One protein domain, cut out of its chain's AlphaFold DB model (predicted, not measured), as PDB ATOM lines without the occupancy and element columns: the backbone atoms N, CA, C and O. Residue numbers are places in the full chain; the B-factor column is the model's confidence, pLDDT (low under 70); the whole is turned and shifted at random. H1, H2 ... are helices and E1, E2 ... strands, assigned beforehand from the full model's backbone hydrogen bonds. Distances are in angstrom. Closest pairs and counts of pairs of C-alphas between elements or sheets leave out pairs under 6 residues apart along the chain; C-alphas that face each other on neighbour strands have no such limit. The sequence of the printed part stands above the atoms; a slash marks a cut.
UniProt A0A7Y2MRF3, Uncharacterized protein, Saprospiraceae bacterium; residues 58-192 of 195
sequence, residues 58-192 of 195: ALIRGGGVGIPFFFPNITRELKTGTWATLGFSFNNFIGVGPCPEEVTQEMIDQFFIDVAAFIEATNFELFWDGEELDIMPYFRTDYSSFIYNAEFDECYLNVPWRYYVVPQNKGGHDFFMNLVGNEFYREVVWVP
ATOM      1  N   ALA A  58     356.598 301.433 398.078       38.69
ATOM      2  CA  ALA A  58     355.861 300.712 399.117       38.69
ATOM      3  C   ALA A  58     354.755 299.800 398.550       38.69
ATOM      4  O   ALA A  58     354.463 298.766 399.147       38.69
ATOM      5  N   LEU A  59     354.185 300.138 397.389       40.12
ATOM      6  CA  LEU A  59     353.194 299.317 396.682       40.12
ATOM      7  C   LEU A  59     353.836 298.071 396.043       40.12
ATOM      8  O   LEU A  59     353.177 297.053 395.859       40.12
ATOM      9  N   ILE A  60     355.144 298.126 395.774       47.47
ATOM     10  CA  ILE A  60     355.943 297.016 395.230       47.47
ATOM     11  C   ILE A  60     356.266 295.974 396.320       47.47
ATOM     12  O   ILE A  60     356.530 294.816 396.012       47.47
ATOM     13  N   ARG A  61     356.189 296.344 397.608       51.31
ATOM     14  CA  ARG A  61     356.508 295.470 398.759       51.31
ATOM     15  C   ARG A  61     355.320 294.648 399.284       51.31
ATOM     16  O   ARG A  61     355.422 294.057 400.359       51.31
ATOM     17  N   GLY A  62     354.191 294.654 398.576       59.69
ATOM     18  CA  GLY A  62     353.028 293.828 398.901       59.69
ATOM     19  C   GLY A  62     353.296 292.327 398.752       59.69
ATOM     20  O   GLY A  62     354.334 291.893 398.250       59.69
ATOM     21  N   GLY A  63     352.355 291.510 399.217       67.00
ATOM     22  CA  GLY A  63     352.419 290.070 399.024       67.00
ATOM     23  C   GLY A  63     352.060 289.698 397.587       67.00
ATOM     24  O   GLY A  63     350.948 289.965 397.138       67.00
ATOM     25  N   GLY A  64     352.995 289.065 396.877       72.12
ATOM     26  CA  GLY A  64     352.778 288.625 395.500       72.12
ATOM     27  C   GLY A  64     351.702 287.538 395.395       72.12
ATOM     28  O   GLY A  64     351.737 286.556 396.150       72.12
ATOM     29  N   VAL A  65     350.781 287.711 394.447       74.19
ATOM     30  CA  VAL A  65     349.719 286.765 394.078       74.19
ATOM     31  C   VAL A  65     349.813 286.509 392.572       74.19
ATOM     32  O   VAL A  65     349.538 287.411 391.802       74.19
ATOM     33  N   GLY A  66     350.206 285.306 392.139       75.56
ATOM     34  CA  GLY A  66     350.383 284.976 390.710       75.56
ATOM     35  C   GLY A  66     349.354 283.982 390.145       75.56
ATOM     36  O   GLY A  66     349.041 283.044 390.872       75.56
ATOM     37  N   ILE A  67     348.899 284.094 388.889       74.19
ATOM     38  CA  ILE A  67     348.177 283.026 388.143       74.19
ATOM     39  C   ILE A  67     348.617 282.958 386.660       74.19
ATOM     40  O   ILE A  67     348.806 284.002 386.064       74.19
ATOM     41  N   PRO A  68     348.814 281.786 386.031       65.44
ATOM     42  CA  PRO A  68     348.941 280.484 386.645       65.44
ATOM     43  C   PRO A  68     350.232 280.413 387.463       65.44
ATOM     44  O   PRO A  68     351.212 281.110 387.211       65.44
ATOM     45  N   PHE A  69     350.240 279.538 388.459       62.91
ATOM     46  CA  PHE A  69     351.454 279.140 389.162       62.91
ATOM     47  C   PHE A  69     351.573 277.623 389.050       62.91
ATOM     48  O   PHE A  69     350.558 276.942 388.945       62.91
ATOM     49  N   PHE A  70     352.789 277.088 389.146       52.31
ATOM     50  CA  PHE A  70     353.058 275.641 389.099       52.31
ATOM     51  C   PHE A  70     352.394 274.826 390.227       52.31
ATOM     52  O   PHE A  70     352.476 273.602 390.241       52.31
ATOM     53  N   PHE A  71     351.737 275.488 391.179       48.94
ATOM     54  CA  PHE A  71     351.035 274.849 392.283       48.94
ATOM     55  C   PHE A  71     349.521 274.921 392.060       48.94
ATOM     56  O   PHE A  71     349.050 275.921 391.509       48.94
ATOM     57  N   PRO A  72     348.761 273.902 392.513       54.59
ATOM     58  CA  PRO A  72     347.306 273.856 392.370       54.59
ATOM     59  C   PRO A  72     346.631 275.109 392.945       54.59
ATOM     60  O   PRO A  72     347.270 275.886 393.657       54.59
ATOM     61  N   ASN A  73     345.343 275.295 392.638       63.19
ATOM     62  CA  ASN A  73     344.479 276.374 393.140       63.19
ATOM     63  C   ASN A  73     344.449 276.399 394.684       63.19
ATOM     64  O   ASN A  73     343.527 275.898 395.318       63.19
ATOM     65  N   ILE A  74     345.503 276.938 395.289       74.94
ATOM     66  CA  ILE A  74     345.690 277.089 396.725       74.94
ATOM     67  C   ILE A  74     345.380 278.543 397.058       74.94
ATOM     68  O   ILE A  74     345.897 279.460 396.411       74.94
ATOM     69  N   THR A  75     344.568 278.737 398.092       84.81
ATOM     70  CA  THR A  75     344.296 280.043 398.686       84.81
ATOM     71  C   THR A  75     345.604 280.736 399.066       84.81
ATOM     72  O   THR A  75     346.446 280.198 399.791       84.81
ATOM     73  N   ARG A  76     345.795 281.957 398.574       86.12
ATOM     74  CA  ARG A  76     346.960 282.783 398.859       86.12
ATOM     75  C   ARG A  76     346.703 283.640 400.091       86.12
ATOM     76  O   ARG A  76     345.985 284.633 400.039       86.12
ATOM     77  N   GLU A  77     347.353 283.278 401.190       86.12
ATOM     78  CA  GLU A  77     347.312 284.056 402.429       86.12
ATOM     79  C   GLU A  77     348.318 285.217 402.406       86.12
ATOM     80  O   GLU A  77     349.520 285.023 402.202       86.12
ATOM     81  N   LEU A  78     347.832 286.430 402.662       77.50
ATOM     82  CA  LEU A  78     348.621 287.645 402.837       77.50
ATOM     83  C   LEU A  78     348.523 288.141 404.278       77.50
ATOM     84  O   LEU A  78     347.521 287.944 404.958       77.50
ATOM     85  N   LYS A  79     349.550 288.830 404.774       77.38
ATOM     86  CA  LYS A  79     349.513 289.377 406.136       77.38
ATOM     87  C   LYS A  79     348.601 290.607 406.188       77.38
ATOM     88  O   LYS A  79     348.737 291.516 405.373       77.38
ATOM     89  N   THR A  80     347.724 290.694 407.186       73.19
ATOM     90  CA  THR A  80     346.958 291.919 407.492       73.19
ATOM     91  C   THR A  80     347.878 293.152 407.537       73.19
ATOM     92  O   THR A  80     348.958 293.104 408.127       73.19
ATOM     93  N   GLY A  81     347.452 294.260 406.930       65.56
ATOM     94  CA  GLY A  81     348.222 295.499 406.807       65.56
ATOM     95  C   GLY A  81     349.181 295.534 405.616       65.56
ATOM     96  O   GLY A  81     349.922 296.504 405.474       65.56
ATOM     97  N   THR A  82     349.187 294.498 404.771       66.56
ATOM     98  CA  THR A  82     349.952 294.471 403.516       66.56
ATOM     99  C   THR A  82     349.038 294.658 402.314       66.56
ATOM    100  O   THR A  82     347.839 294.394 402.380       66.56
ATOM    101  N   TRP A  83     349.612 295.120 401.213       65.06
ATOM    102  CA  TRP A  83     348.946 295.175 399.918       65.06
ATOM    103  C   TRP A  83     349.040 293.815 399.226       65.06
ATOM    104  O   TRP A  83     350.014 293.092 399.448       65.06
ATOM    105  N   ALA A  84     348.062 293.484 398.385       69.94
ATOM    106  CA  ALA A  84     348.227 292.408 397.413       69.94
ATOM    107  C   ALA A  84     348.847 292.981 396.151       69.94
ATOM    108  O   ALA A  84     348.420 294.032 395.671       69.94
ATOM    109  N   THR A  85     349.818 292.255 395.615       72.50
ATOM    110  CA  THR A  85     350.429 292.580 394.340       72.50
ATOM    111  C   THR A  85     350.091 291.459 393.366       72.50
ATOM    112  O   THR A  85     350.718 290.398 393.396       72.50
ATOM    113  N   LEU A  86     349.044 291.664 392.567       71.94
ATOM    114  CA  LEU A  86     348.554 290.652 391.626       71.94
ATOM    115  C   LEU A  86     349.518 290.524 390.452       71.94
ATOM    116  O   LEU A  86     350.088 291.512 390.027       71.94
ATOM    117  N   GLY A  87     349.722 289.337 389.923       72.69
ATOM    118  CA  GLY A  87     350.557 289.105 388.759       72.69
ATOM    119  C   GLY A  87     350.039 287.906 387.997       72.69
ATOM    120  O   GLY A  87     349.365 287.040 388.552       72.69
ATOM    121  N   PHE A  88     350.359 287.838 386.721       72.12
ATOM    122  CA  PHE A  88     350.038 286.668 385.928       72.12
ATOM    123  C   PHE A  88     351.199 286.286 385.026       72.12
ATOM    124  O   PHE A  88     352.163 287.043 384.900       72.12
ATOM    125  N   SER A  89     351.138 285.080 384.470       69.75
ATOM    126  CA  SER A  89     352.176 284.547 383.596       69.75
ATOM    127  C   SER A  89     351.574 283.781 382.420       69.75
ATOM    128  O   SER A  89     350.489 283.221 382.513       69.75
ATOM    129  N   PHE A  90     352.313 283.716 381.317       69.19
ATOM    130  CA  PHE A  90     351.992 282.894 380.150       69.19
ATOM    131  C   PHE A  90     352.869 281.637 380.085       69.19
ATOM    132  O   PHE A  90     353.062 281.069 379.010       69.19
ATOM    133  N   ASN A  91     353.423 281.206 381.228       64.69
ATOM    134  CA  ASN A  91     354.215 279.980 381.332       64.69
ATOM    135  C   ASN A  91     353.491 278.817 380.635       64.69
ATOM    136  O   ASN A  91     352.311 278.585 380.896       64.69
ATOM    137  N   ASN A  92     354.203 278.092 379.770       60.75
ATOM    138  CA  ASN A  92     353.705 276.984 378.942       60.75
ATOM    139  C   ASN A  92     352.723 277.356 377.809       60.75
ATOM    140  O   ASN A  92     352.330 276.476 377.049       60.75
ATOM    141  N   PHE A  93     352.333 278.625 377.658       66.12
ATOM    142  CA  PHE A  93     351.513 279.085 376.526       66.12
ATOM    143  C   PHE A  93     352.351 279.645 375.382       66.12
ATOM    144  O   PHE A  93     351.954 279.560 374.221       66.12
ATOM    145  N   ILE A  94     353.513 280.203 375.714       66.44
ATOM    146  CA  ILE A  94     354.467 280.754 374.755       66.44
ATOM    147  C   ILE A  94     355.800 280.046 374.993       66.44
ATOM    148  O   ILE A  94     356.588 280.435 375.855       66.44
ATOM    149  N   GLY A  95     356.012 278.946 374.271       63.56
ATOM    150  CA  GLY A  95     357.301 278.263 374.237       63.56
ATOM    151  C   GLY A  95     358.302 279.082 373.433       63.56
ATOM    152  O   GLY A  95     357.984 279.529 372.332       63.56
ATOM    153  N   VAL A  96     359.515 279.261 373.962       63.84
ATOM    154  CA  VAL A  96     360.627 279.849 373.188       63.84
ATOM    155  C   VAL A  96     361.474 278.788 372.483       63.84
ATOM    156  O   VAL A  96     362.472 279.110 371.842       63.84
ATOM    157  N   GLY A  97     361.054 277.523 372.571       69.12
ATOM    158  CA  GLY A  97     361.785 276.379 372.047       69.12
ATOM    159  C   GLY A  97     362.935 275.959 372.974       69.12
ATOM    160  O   GLY A  97     362.837 276.148 374.191       69.12
ATOM    161  N   PRO A  98     364.010 275.359 372.430       74.25
ATOM    162  CA  PRO A  98     365.127 274.883 373.237       74.25
ATOM    163  C   PRO A  98     365.793 276.039 373.986       74.25
ATOM    164  O   PRO A  98     365.891 277.156 373.475       74.25
ATOM    165  N   CYS A  99     366.270 275.763 375.199       72.69
ATOM    166  CA  CYS A  99     366.954 276.773 375.994       72.69
ATOM    167  C   CYS A  99     368.209 277.285 375.280       72.69
ATOM    168  O   CYS A  99     369.078 276.481 374.932       72.69
ATOM    169  N   PRO A 100     368.334 278.605 375.074       71.94
ATOM    170  CA  PRO A 100     369.540 279.158 374.488       71.94
ATOM    171  C   PRO A 100     370.712 279.042 375.467       71.94
ATOM    172  O   PRO A 100     370.537 279.167 376.679       71.94
ATOM    173  N   GLU A 101     371.920 278.855 374.935       73.94
ATOM    174  CA  GLU A 101     373.151 278.873 375.741       73.94
ATOM    175  C   GLU A 101     373.423 280.263 376.345       73.94
ATOM    176  O   GLU A 101     374.001 280.369 377.426       73.94
ATOM    177  N   GLU A 102     372.978 281.331 375.671       72.75
ATOM    178  CA  GLU A 102     373.091 282.718 376.124       72.75
ATOM    179  C   GLU A 102     371.800 283.492 375.832       72.75
ATOM    180  O   GLU A 102     371.212 283.381 374.756       72.75
ATOM    181  N   VAL A 103     371.368 284.311 376.792       69.56
ATOM    182  CA  VAL A 103     370.190 285.171 376.652       69.56
ATOM    183  C   VAL A 103     370.620 286.548 376.148       69.56
ATOM    184  O   VAL A 103     371.272 287.301 376.871       69.56
ATOM    185  N   THR A 104     370.223 286.904 374.925       74.19
ATOM    186  CA  THR A 104     370.517 288.220 374.337       74.19
ATOM    187  C   THR A 104     369.345 289.193 374.490       74.19
ATOM    188  O   THR A 104     368.190 288.792 374.640       74.19
ATOM    189  N   GLN A 105     369.627 290.497 374.406       71.19
ATOM    190  CA  GLN A 105     368.582 291.530 374.444       71.19
ATOM    191  C   GLN A 105     367.598 291.410 373.268       71.19
ATOM    192  O   GLN A 105     366.407 291.612 373.454       71.19
ATOM    193  N   GLU A 106     368.073 291.034 372.077       75.06
ATOM    194  CA  GLU A 106     367.221 290.847 370.894       75.06
ATOM    195  C   GLU A 106     366.198 289.723 371.106       75.06
ATOM    196  O   GLU A 106     365.031 289.873 370.753       75.06
ATOM    197  N   MET A 107     366.607 288.625 371.754       73.00
ATOM    198  CA  MET A 107     365.697 287.530 372.101       73.00
ATOM    199  C   MET A 107     364.637 287.963 373.112       73.00
ATOM    200  O   MET A 107     363.476 287.581 372.992       73.00
ATOM    201  N   ILE A 108     365.027 288.775 374.095       72.25
ATOM    202  CA  ILE A 108     364.110 289.343 375.086       72.25
ATOM    203  C   ILE A 108     363.095 290.275 374.405       72.25
ATOM    204  O   ILE A 108     361.895 290.171 374.658       72.25
ATOM    205  N   ASP A 109     363.560 291.162 373.525       74.44
ATOM    206  CA  ASP A 109     362.709 292.124 372.820       74.44
ATOM    207  C   ASP A 109     361.721 291.414 371.886       74.44
ATOM    208  O   ASP A 109     360.524 291.713 371.912       74.44
ATOM    209  N   GLN A 110     362.200 290.435 371.109       75.69
ATOM    210  CA  GLN A 110     361.353 289.626 370.233       75.69
ATOM    211  C   GLN A 110     360.308 288.858 371.037       75.69
ATOM    212  O   GLN A 110     359.131 288.861 370.684       75.69
ATOM    213  N   PHE A 111     360.707 288.274 372.162       74.88
ATOM    214  CA  PHE A 111     359.770 287.586 373.028       74.88
ATOM    215  C   PHE A 111     358.655 288.523 373.520       74.88
ATOM    216  O   PHE A 111     357.485 288.150 373.494       74.88
ATOM    217  N   PHE A 112     358.960 289.761 373.923       74.31
ATOM    218  CA  PHE A 112     357.908 290.698 374.340       74.31
ATOM    219  C   PHE A 112     356.968 291.105 373.214       74.31
ATOM    220  O   PHE A 112     355.778 291.308 373.471       74.31
ATOM    221  N   ILE A 113     357.477 291.198 371.985       77.25
ATOM    222  CA  ILE A 113     356.646 291.380 370.794       77.25
ATOM    223  C   ILE A 113     355.701 290.185 370.638       77.25
ATOM    224  O   ILE A 113     354.499 290.383 370.455       77.25
ATOM    225  N   ASP A 114     356.211 288.963 370.788       78.50
ATOM    226  CA  ASP A 114     355.424 287.738 370.645       78.50
ATOM    227  C   ASP A 114     354.346 287.619 371.733       78.50
ATOM    228  O   ASP A 114     353.206 287.273 371.428       78.50
ATOM    229  N   VAL A 115     354.645 287.977 372.989       76.69
ATOM    230  CA  VAL A 115     353.636 288.014 374.065       76.69
ATOM    231  C   VAL A 115     352.567 289.062 373.784       76.69
ATOM    232  O   VAL A 115     351.385 288.786 373.973       76.69
ATOM    233  N   ALA A 116     352.952 290.267 373.355       76.94
ATOM    234  CA  ALA A 116     351.983 291.313 373.037       76.94
ATOM    235  C   ALA A 116     351.045 290.859 371.909       76.94
ATOM    236  O   ALA A 116     349.827 290.939 372.056       76.94
ATOM    237  N   ALA A 117     351.607 290.289 370.841       80.50
ATOM    238  CA  ALA A 117     350.840 289.726 369.738       80.50
ATOM    239  C   ALA A 117     349.943 288.564 370.189       80.50
ATOM    240  O   ALA A 117     348.798 288.464 369.757       80.50
ATOM    241  N   PHE A 118     350.428 287.699 371.083       80.25
ATOM    242  CA  PHE A 118     349.646 286.604 371.646       80.25
ATOM    243  C   PHE A 118     348.462 287.112 372.478       80.25
ATOM    244  O   PHE A 118     347.354 286.610 372.313       80.25
ATOM    245  N   ILE A 119     348.654 288.129 373.321       78.06
ATOM    246  CA  ILE A 119     347.558 288.758 374.075       78.06
ATOM    247  C   ILE A 119     346.524 289.362 373.121       78.06
ATOM    248  O   ILE A 119     345.337 289.152 373.318       78.06
ATOM    249  N   GLU A 120     346.956 290.078 372.080       79.94
ATOM    250  CA  GLU A 120     346.040 290.674 371.096       79.94
ATOM    251  C   GLU A 120     345.285 289.622 370.271       79.94
ATOM    252  O   GLU A 120     344.135 289.833 369.884       79.94
ATOM    253  N   ALA A 121     345.927 288.488 369.987       82.25
ATOM    254  CA  ALA A 121     345.354 287.402 369.200       82.25
ATOM    255  C   ALA A 121     344.458 286.458 370.016       82.25
ATOM    256  O   ALA A 121     343.734 285.648 369.429       82.25
ATOM    257  N   THR A 122     344.516 286.516 371.346       78.88
ATOM    258  CA  THR A 122     343.784 285.611 372.236       78.88
ATOM    259  C   THR A 122     342.725 286.358 373.037       78.88
ATOM    260  O   THR A 122     342.838 287.549 373.301       78.88
ATOM    261  N   ASN A 123     341.681 285.645 373.462       78.38
ATOM    262  CA  ASN A 123     340.723 286.165 374.442       78.38
ATOM    263  C   ASN A 123     341.348 286.084 375.840       78.38
ATOM    264  O   ASN A 123     340.931 285.275 376.668       78.38
ATOM    265  N   PHE A 124     342.436 286.823 376.051       84.12
ATOM    266  CA  PHE A 124     343.050 286.954 377.359       84.12
ATOM    267  C   PHE A 124     342.228 287.933 378.194       84.12
ATOM    268  O   PHE A 124     342.081 289.097 377.828       84.12
ATOM    269  N   GLU A 125     341.715 287.456 379.322       86.00
ATOM    270  CA  GLU A 125     340.892 288.245 380.233       86.00
ATOM    271  C   GLU A 125     341.390 288.045 381.668       86.00
ATOM    272  O   GLU A 125     341.785 286.941 382.062       86.00
ATOM    273  N   LEU A 126     341.359 289.111 382.465       85.00
ATOM    274  CA  LEU A 126     341.827 289.109 383.846       85.00
ATOM    275  C   LEU A 126     340.785 289.778 384.733       85.00
ATOM    276  O   LEU A 126     340.312 290.860 384.402       85.00
ATOM    277  N   PHE A 127     340.455 289.164 385.866       86.44
ATOM    278  CA  PHE A 127     339.386 289.632 386.740       86.44
ATOM    279  C   PHE A 127     339.807 289.640 388.209       86.44
ATOM    280  O   PHE A 127     340.505 288.736 388.675       86.44
ATOM    281  N   TRP A 128     339.321 290.636 388.947       85.81
ATOM    282  CA  TRP A 128     339.394 290.717 390.403       85.81
ATOM    283  C   TRP A 128     337.993 290.911 390.978       85.81
ATOM    284  O   TRP A 128     337.324 291.886 390.649       85.81
ATOM    285  N   ASP A 129     337.534 289.980 391.815       85.50
ATOM    286  CA  ASP A 129     336.174 289.972 392.380       85.50
ATOM    287  C   ASP A 129     335.067 290.113 391.309       85.50
ATOM    288  O   ASP A 129     334.020 290.721 391.528       85.50
ATOM    289  N   GLY A 130     335.308 289.544 390.122       84.69
ATOM    290  CA  GLY A 130     334.396 289.601 388.975       84.69
ATOM    291  C   GLY A 130     334.459 290.893 388.154       84.69
ATOM    292  O   GLY A 130     333.771 290.984 387.140       84.69
ATOM    293  N   GLU A 131     335.284 291.869 388.539       83.31
ATOM    294  CA  GLU A 131     335.557 293.065 387.740       83.31
ATOM    295  C   GLU A 131     336.742 292.819 386.802       83.31
ATOM    296  O   GLU A 131     337.808 292.382 387.241       83.31
ATOM    297  N   GLU A 132     336.557 293.089 385.508       83.69
ATOM    298  CA  GLU A 132     337.622 292.975 384.510       83.69
ATOM    299  C   GLU A 132     338.702 294.038 384.754       83.69
ATOM    300  O   GLU A 132     338.414 295.210 385.010       83.69
ATOM    301  N   LEU A 133     339.961 293.616 384.690       78.00
ATOM    302  CA  LEU A 133     341.123 294.457 384.916       78.00
ATOM    303  C   LEU A 133     341.728 294.923 383.589       78.00
ATOM    304  O   LEU A 133     342.092 294.111 382.740       78.00
ATOM    305  N   ASP A 134     341.945 296.235 383.457       71.06
ATOM    306  CA  ASP A 134     342.551 296.825 382.261       71.06
ATOM    307  C   ASP A 134     343.980 296.327 382.029       71.06
ATOM    308  O   ASP A 134     344.904 296.618 382.796       71.06
ATOM    309  N   ILE A 135     344.182 295.643 380.911       65.94
ATOM    310  CA  ILE A 135     345.461 295.115 380.438       65.94
ATOM    311  C   ILE A 135     346.397 296.287 380.087       65.94
ATOM    312  O   ILE A 135     346.317 296.877 379.014       65.94
ATOM    313  N   MET A 136     347.318 296.638 380.994       61.47
ATOM    314  CA  MET A 136     348.283 297.722 380.743       61.47
ATOM    315  C   MET A 136     349.173 297.433 379.516       61.47
ATOM    316  O   MET A 136     349.666 296.321 379.381       61.47
ATOM    317  N   PRO A 137     349.492 298.420 378.663       52.38
ATOM    318  CA  PRO A 137     350.223 298.181 377.410       52.38
ATOM    319  C   PRO A 137     351.718 297.870 377.594       52.38
ATOM    320  O   PRO A 137     352.381 297.455 376.649       52.38
ATOM    321  N   TYR A 138     352.265 298.089 378.794       54.81
ATOM    322  CA  TYR A 138     353.683 297.902 379.096       54.81
ATOM    323  C   TYR A 138     353.903 296.907 380.234       54.81
ATOM    324  O   TYR A 138     352.995 296.426 380.909       54.81
ATOM    325  N   PHE A 139     355.167 296.576 380.413       55.66
ATOM    326  CA  PHE A 139     355.574 295.207 380.555       55.66
ATOM    327  C   PHE A 139     356.920 295.279 381.347       55.66
ATOM    328  O   PHE A 139     357.807 296.054 380.991       55.66
ATOM    329  N   ARG A 140     357.004 294.629 382.527       56.66
ATOM    330  CA  ARG A 140     358.027 294.801 383.602       56.66
ATOM    331  C   ARG A 140     359.294 293.923 383.447       56.66
ATOM    332  O   ARG A 140     359.424 292.884 384.083       56.66
ATOM    333  N   THR A 141     360.268 294.333 382.640       55.59
ATOM    334  CA  THR A 141     361.428 293.486 382.252       55.59
ATOM    335  C   THR A 141     362.328 292.960 383.363       55.59
ATOM    336  O   THR A 141     362.916 291.894 383.198       55.59
ATOM    337  N   ASP A 142     362.346 293.609 384.519       55.03
ATOM    338  CA  ASP A 142     363.254 293.376 385.643       55.03
ATOM    339  C   ASP A 142     363.052 292.062 386.417       55.03
ATOM    340  O   ASP A 142     363.953 291.649 387.138       55.03
ATOM    341  N   TYR A 143     361.910 291.386 386.283       53.75
ATOM    342  CA  TYR A 143     361.675 290.078 386.922       53.75
ATOM    343  C   TYR A 143     361.532 288.935 385.913       53.75
ATOM    344  O   TYR A 143     361.161 287.822 386.285       53.75
ATOM    345  N   SER A 144     361.801 289.200 384.636       62.12
ATOM    346  CA  SER A 144     361.670 288.176 383.601       62.12
ATOM    347  C   SER A 144     362.823 287.187 383.703       62.12
ATOM    348  O   SER A 144     363.978 287.596 383.804       62.12
ATOM    349  N   SER A 145     362.525 285.893 383.671       64.50
ATOM    350  CA  SER A 145     363.544 284.843 383.728       64.50
ATOM    351  C   SER A 145     363.185 283.707 382.789       64.50
ATOM    352  O   SER A 145     362.018 283.362 382.661       64.50
ATOM    353  N   PHE A 146     364.168 283.095 382.132       69.75
ATOM    354  CA  PHE A 146     363.923 281.836 381.435       69.75
ATOM    355  C   PHE A 146     363.890 280.709 382.469       69.75
ATOM    356  O   PHE A 146     364.818 280.555 383.259       69.75
ATOM    357  N   ILE A 147     362.794 279.961 382.494       69.00
ATOM    358  CA  ILE A 147     362.621 278.754 383.293       69.00
ATOM    359  C   ILE A 147     362.722 277.576 382.338       69.00
ATOM    360  O   ILE A 147     361.930 277.454 381.402       69.00
ATOM    361  N   TYR A 148     363.695 276.707 382.591       71.88
ATOM    362  CA  TYR A 148     363.781 275.430 381.904       71.88
ATOM    363  C   TYR A 148     362.706 274.483 382.429       71.88
ATOM    364  O   TYR A 148     362.544 274.316 383.640       71.88
ATOM    365  N   ASN A 149     361.999 273.839 381.511       68.12
ATOM    366  CA  ASN A 149     361.084 272.763 381.816       68.12
ATOM    367  C   ASN A 149     361.648 271.446 381.282       68.12
ATOM    368  O   ASN A 149     361.614 271.167 380.083       68.12
ATOM    369  N   ALA A 150     362.123 270.619 382.208       68.31
ATOM    370  CA  ALA A 150     362.700 269.319 381.898       68.31
ATOM    371  C   ALA A 150     361.686 268.312 381.322       68.31
ATOM    372  O   ALA A 150     362.096 267.343 380.692       68.31
ATOM    373  N   GLU A 151     360.377 268.512 381.527       67.62
ATOM    374  CA  GLU A 151     359.338 267.622 380.987       67.62
ATOM    375  C   GLU A 151     359.230 267.734 379.461       67.62
ATOM    376  O   GLU A 151     359.003 266.732 378.782       67.62
ATOM    377  N   PHE A 152     359.437 268.939 378.926       67.12
ATOM    378  CA  PHE A 152     359.296 269.230 377.497       67.12
ATOM    379  C   PHE A 152     360.627 269.542 376.803       67.12
ATOM    380  O   PHE A 152     360.640 269.713 375.591       67.12
ATOM    381  N   ASP A 153     361.735 269.575 377.551       72.25
ATOM    382  CA  ASP A 153     363.056 270.010 377.077       72.25
ATOM    383  C   ASP A 153     363.024 271.409 376.426       72.25
ATOM    384  O   ASP A 153     363.678 271.697 375.422       72.25
ATOM    385  N   GLU A 154     362.224 272.296 377.013       71.00
ATOM    386  CA  GLU A 154     361.948 273.632 376.490       71.00
ATOM    387  C   GLU A 154     362.207 274.700 377.549       71.00
ATOM    388  O   GLU A 154     362.046 274.486 378.754       71.00
ATOM    389  N   CYS A 155     362.587 275.884 377.082       71.69
ATOM    390  CA  CYS A 155     362.583 277.079 377.901       71.69
ATOM    391  C   CYS A 155     361.239 277.797 377.771       71.69
ATOM    392  O   CYS A 155     360.668 277.936 376.686       71.69
ATOM    393  N   TYR A 156     360.786 278.347 378.889       67.69
ATOM    394  CA  TYR A 156     359.690 279.304 378.932       67.69
ATOM    395  C   TYR A 156     360.203 280.580 379.564       67.69
ATOM    396  O   TYR A 156     360.918 280.526 380.563       67.69
ATOM    397  N   LEU A 157     359.839 281.741 379.026       64.50
ATOM    398  CA  LEU A 157     360.065 282.961 379.781       64.50
ATOM    399  C   LEU A 157     358.969 283.074 380.837       64.50
ATOM    400  O   LEU A 157     357.784 283.203 380.533       64.50
ATOM    401  N   ASN A 158     359.387 283.054 382.091       62.75
ATOM    402  CA  ASN A 158     358.601 283.564 383.185       62.75
ATOM    403  C   ASN A 158     358.548 285.075 383.075       62.75
ATOM    404  O   ASN A 158     359.554 285.768 383.210       62.75
ATOM    405  N   VAL A 159     357.342 285.562 382.838       58.03
ATOM    406  CA  VAL A 159     357.027 286.975 382.685       58.03
ATOM    407  C   VAL A 159     356.126 287.344 383.858       58.03
ATOM    408  O   VAL A 159     354.907 287.309 383.722       58.03
ATOM    409  N   PRO A 160     356.671 287.614 385.055       52.78
ATOM    410  CA  PRO A 160     355.856 287.857 386.250       52.78
ATOM    411  C   PRO A 160     355.247 289.262 386.254       52.78
ATOM    412  O   PRO A 160     355.819 290.183 386.841       52.78
ATOM    413  N   TRP A 161     354.176 289.499 385.501       59.44
ATOM    414  CA  TRP A 161     353.887 290.870 385.090       59.44
ATOM    415  C   TRP A 161     352.489 291.357 385.458       59.44
ATOM    416  O   TRP A 161     351.494 290.648 385.372       59.44
ATOM    417  N   ARG A 162     352.482 292.653 385.794       55.75
ATOM    418  CA  ARG A 162     351.350 293.563 386.022       55.75
ATOM    419  C   ARG A 162     350.718 293.490 387.404       55.75
ATOM    420  O   ARG A 162     349.725 292.821 387.645       55.75
ATOM    421  N   TYR A 163     351.298 294.310 388.270       53.25
ATOM    422  CA  TYR A 163     350.838 294.587 389.616       53.25
ATOM    423  C   TYR A 163     349.614 295.495 389.625       53.25
ATOM    424  O   TYR A 163     349.729 296.715 389.498       53.25
ATOM    425  N   TYR A 164     348.452 294.894 389.859       59.44
ATOM    426  CA  TYR A 164     347.355 295.606 390.501       59.44
ATOM    427  C   TYR A 164     347.627 295.588 391.989       59.44
ATOM    428  O   TYR A 164     347.951 294.550 392.573       59.44
ATOM    429  N   VAL A 165     347.554 296.772 392.577       55.94
ATOM    430  CA  VAL A 165     347.813 296.948 393.991       55.94
ATOM    431  C   VAL A 165     346.468 297.077 394.668       55.94
ATOM    432  O   VAL A 165     345.825 298.123 394.597       55.94
ATOM    433  N   VAL A 166     346.035 295.989 395.292       61.66
ATOM    434  CA  VAL A 166     344.743 295.956 395.970       61.66
ATOM    435  C   VAL A 166     344.970 296.270 397.450       61.66
ATOM    436  O   VAL A 166     345.785 295.592 398.098       61.66
ATOM    437  N   PRO A 167     344.324 297.321 398.001       58.00
ATOM    438  CA  PRO A 167     344.390 297.598 399.429       58.00
ATOM    439  C   PRO A 167     343.817 296.424 400.205       58.00
ATOM    440  O   PRO A 167     342.899 295.751 399.742       58.00
ATOM    441  N   GLN A 168     344.326 296.212 401.418       64.75
ATOM    442  CA  GLN A 168     343.712 295.254 402.324       64.75
ATOM    443  C   GLN A 168     342.208 295.534 402.427       64.75
ATOM    444  O   GLN A 168     341.794 296.619 402.845       64.75
ATOM    445  N   ASN A 169     341.415 294.507 402.152       62.44
ATOM    446  CA  ASN A 169     339.988 294.506 402.402       62.44
ATOM    447  C   ASN A 169     339.603 293.271 403.236       62.44
ATOM    448  O   ASN A 169     340.402 292.351 403.431       62.44
ATOM    449  N   LYS A 170     338.433 293.307 403.875       64.06
ATOM    450  CA  LYS A 170     337.929 292.174 404.659       64.06
ATOM    451  C   LYS A 170     337.325 291.140 403.714       64.06
ATOM    452  O   LYS A 170     336.454 291.495 402.930       64.06
ATOM    453  N   GLY A 171     337.673 289.874 403.918       70.75
ATOM    454  CA  GLY A 171     337.088 288.746 403.193       70.75
ATOM    455  C   GLY A 171     338.121 287.978 402.377       70.75
ATOM    456  O   GLY A 171     339.314 288.288 402.424       70.75
ATOM    457  N   GLY A 172     337.640 286.936 401.703       82.81
ATOM    458  CA  GLY A 172     338.345 286.322 400.587       82.81
ATOM    459  C   GLY A 172     338.019 287.070 399.304       82.81
ATOM    460  O   GLY A 172     336.933 287.638 399.184       82.81
ATOM    461  N   HIS A 173     338.990 287.093 398.405       85.69
ATOM    462  CA  HIS A 173     338.920 287.767 397.121       85.69
ATOM    463  C   HIS A 173     339.274 286.802 396.005       85.69
ATOM    464  O   HIS A 173     340.150 285.951 396.172       85.69
ATOM    465  N   ASP A 174     338.633 286.978 394.862       89.19
ATOM    466  CA  ASP A 174     338.776 286.089 393.722       89.19
ATOM    467  C   ASP A 174     339.667 286.732 392.667       89.19
ATOM    468  O   ASP A 174     339.328 287.763 392.088       89.19
ATOM    469  N   PHE A 175     340.809 286.103 392.393       87.88
ATOM    470  CA  PHE A 175     341.662 286.460 391.269       87.88
ATOM    471  C   PHE A 175     341.537 285.405 390.178       87.88
ATOM    472  O   PHE A 175     341.846 284.230 390.396       87.88
ATOM    473  N   PHE A 176     341.070 285.824 389.007       89.31
ATOM    474  CA  PHE A 176     340.728 284.929 387.911       89.31
ATOM    475  C   PHE A 176     341.372 285.386 386.603       89.31
ATOM    476  O   PHE A 176     341.500 286.580 386.340       89.31
ATOM    477  N   MET A 177     341.772 284.420 385.783       86.88
ATOM    478  CA  MET A 177     342.323 284.636 384.450       86.88
ATOM    479  C   MET A 177     341.712 283.623 383.489       86.88
ATOM    480  O   MET A 177     341.726 282.424 383.766       86.88
ATOM    481  N   ASN A 178     341.246 284.101 382.341       86.06
ATOM    482  CA  ASN A 178     340.910 283.261 381.201       86.06
ATOM    483  C   ASN A 178     341.996 283.426 380.146       86.06
ATOM    484  O   ASN A 178     342.334 284.544 379.753       86.06
ATOM    485  N   LEU A 179     342.564 282.311 379.704       82.75
ATOM    486  CA  LEU A 179     343.579 282.309 378.673       82.75
ATOM    487  C   LEU A 179     343.343 281.179 377.674       82.75
ATOM    488  O   LEU A 179     343.517 279.998 377.981       82.75
ATOM    489  N   VAL A 180     342.968 281.551 376.448       83.06
ATOM    490  CA  VAL A 180     342.669 280.601 375.360       83.06
ATOM    491  C   VAL A 180     341.602 279.575 375.794       83.06
ATOM    492  O   VAL A 180     341.684 278.392 375.475       83.06
ATOM    493  N   GLY A 181     340.611 280.016 376.577       81.81
ATOM    494  CA  GLY A 181     339.556 279.154 377.117       81.81
ATOM    495  C   GLY A 181     339.982 278.275 378.297       81.81
ATOM    496  O   GLY A 181     339.193 277.440 378.734       81.81
ATOM    497  N   ASN A 182     341.206 278.440 378.811       82.88
ATOM    498  CA  ASN A 182     341.651 277.818 380.054       82.88
ATOM    499  C   ASN A 182     341.448 278.792 381.210       82.88
ATOM    500  O   ASN A 182     341.945 279.919 381.182       82.88
ATOM    501  N   GLU A 183     340.742 278.327 382.230       87.44
ATOM    502  CA  GLU A 183     340.411 279.117 383.407       87.44
ATOM    503  C   GLU A 183     341.417 278.864 384.530       87.44
ATOM    504  O   GLU A 183     341.683 277.723 384.920       87.44
ATOM    505  N   PHE A 184     341.948 279.948 385.082       86.62
ATOM    506  CA  PHE A 184     342.863 279.938 386.211       86.62
ATOM    507  C   PHE A 184     342.281 280.762 387.342       86.62
ATOM    508  O   PHE A 184     341.781 281.865 387.131       86.62
ATOM    509  N   TYR A 185     342.372 280.228 388.554       88.25
ATOM    510  CA  TYR A 185     341.715 280.808 389.712       88.25
ATOM    511  C   TYR A 185     342.612 280.770 390.944       88.25
ATOM    512  O   TYR A 185     343.312 279.787 391.209       88.25
ATOM    513  N   ARG A 186     342.558 281.840 391.735       87.62
ATOM    514  CA  ARG A 186     343.229 281.938 393.025       87.62
ATOM    515  C   ARG A 186     342.410 282.777 393.993       87.62
ATOM    516  O   ARG A 186     342.220 283.968 393.778       87.62
ATOM    517  N   GLU A 187     342.017 282.161 395.101       89.81
ATOM    518  CA  GLU A 187     341.483 282.889 396.249       89.81
ATOM    519  C   GLU A 187     342.625 283.627 396.966       89.81
ATOM    520  O   GLU A 187     343.707 283.067 397.163       89.81
ATOM    521  N   VAL A 188     342.399 284.869 397.385       87.31
ATOM    522  CA  VAL A 188     343.334 285.682 398.172       87.31
ATOM    523  C   VAL A 188     342.670 286.091 399.479       87.31
ATOM    524  O   VAL A 188     341.588 286.668 399.481       87.31
ATOM    525  N   VAL A 189     343.335 285.840 400.606       87.00
ATOM    526  CA  VAL A 189     342.814 286.166 401.943       87.00
ATOM    527  C   VAL A 189     343.867 286.890 402.769       87.00
ATOM    528  O   VAL A 189     345.047 286.543 402.740       87.00
ATOM    529  N   TRP A 190     343.454 287.878 403.564       83.44
ATOM    530  CA  TRP A 190     344.345 288.536 404.520       83.44
ATOM    531  C   TRP A 190     344.207 287.911 405.906       83.44
ATOM    532  O   TRP A 190     343.191 288.080 406.579       83.44
ATOM    533  N   VAL A 191     345.265 287.253 406.374       83.25
ATOM    534  CA  VAL A 191     345.330 286.606 407.687       83.25
ATOM    535  C   VAL A 191     346.147 287.435 408.684       83.25
ATOM    536  O   VAL A 191     347.144 288.073 408.313       83.25
ATOM    537  N   PRO A 192     345.773 287.442 409.978       79.50
ATOM    538  CA  PRO A 192     346.620 288.010 411.018       79.50
ATOM    539  C   PRO A 192     347.985 287.315 411.018       79.50
ATOM    540  O   PRO A 192     348.069 286.091 411.087       79.50
TER     541      PRO A 192
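What this domain is: This is residues 58 to 192 of the 195 residues of an uncharacterized protein of Saprospiraceae bacterium (UniProt A0A7Y2MRF3). At one end of this elongated domain is a small sandwich: the twisted sheet E2 E8 E7 E4 stands face to face with the short parallel pair E1 and E3. At the other end lie the helix H1 and the small hairpin of E5 and E6; the links E3 to H1, E4 to E5 and E6 to E7 are long, while H1 is joined to E4 of the sandwich by a tight link. The printed part has 135 residues with one named helix and eight named strands, in the order E1 E2 E3 H1 E4 E5 E6 E7 E8; the four-stranded sheet is mixed. The class is mixed, helices and strands, with 63 residues, under half, in named elements. The whole is compact, with a radius of gyration of the C-alphas of 15.6 A, and spans 46 by 29 by 27 A.

Where its parts are: Find C-alpha 63 at (352.419, 290.070, 399.024); here E1 begins, residues 63 to 67. E2 is residues 76 to 79 and E3 residues 84 to 88. Then look at C-alpha 105 at (368.582, 291.530, 374.444), from which H1 runs 24.2 A to residue 121. E4 follows at residues 125 to 128, E5 at 145 to 149 and E6 at 154 to 158. E7, residues 172 to 179, is 22.9 A long, and E8, residues 182 to 191, runs 29.2 A to C-alpha 191 at (345.330, 286.606, 407.687).

How they stand to each other: Begin with the sheet E2 E8 E7 E4, whose edge strands are E2 and E4. E2 and E8 are parallel, with N 78 and O 189 2.8 A apart. E8 and E7 form an antiparallel hairpin, with N 175 and O 186 at 2.9 A. E7 and E4 are antiparallel, with N 127 and O 176 at 2.8 A. In the other sheet, E1 and E3 are parallel, with N 87 and O 65 at 2.7 A. Between the two sheets, the closest C-alphas of E1 and E8 are those of Ile 67 and Phe 184, 6.4 A apart. Residues 84 to 85 of E3 also pair, antiparallel, with residues 165 to 166. E5 and E6 form a hairpin, with N 147 and O 156 at 2.8 A. H1 has every O i to N i+4 pair within hydrogen-bond range; it is not on the four-stranded sheet, and is only just apart from E6, at 8.2 A.

The domain as a whole: The C-alphas farthest apart are those of Glu 101 and Lys 170, at 47.5 A. The printed part has no cut. The links E3 to H1, E4 to E5 and E6 to E7 are long. The mean pLDDT of the printed part is 71.4; 58 residues are under 70, among them residues 135 to 147 and 156 to 170.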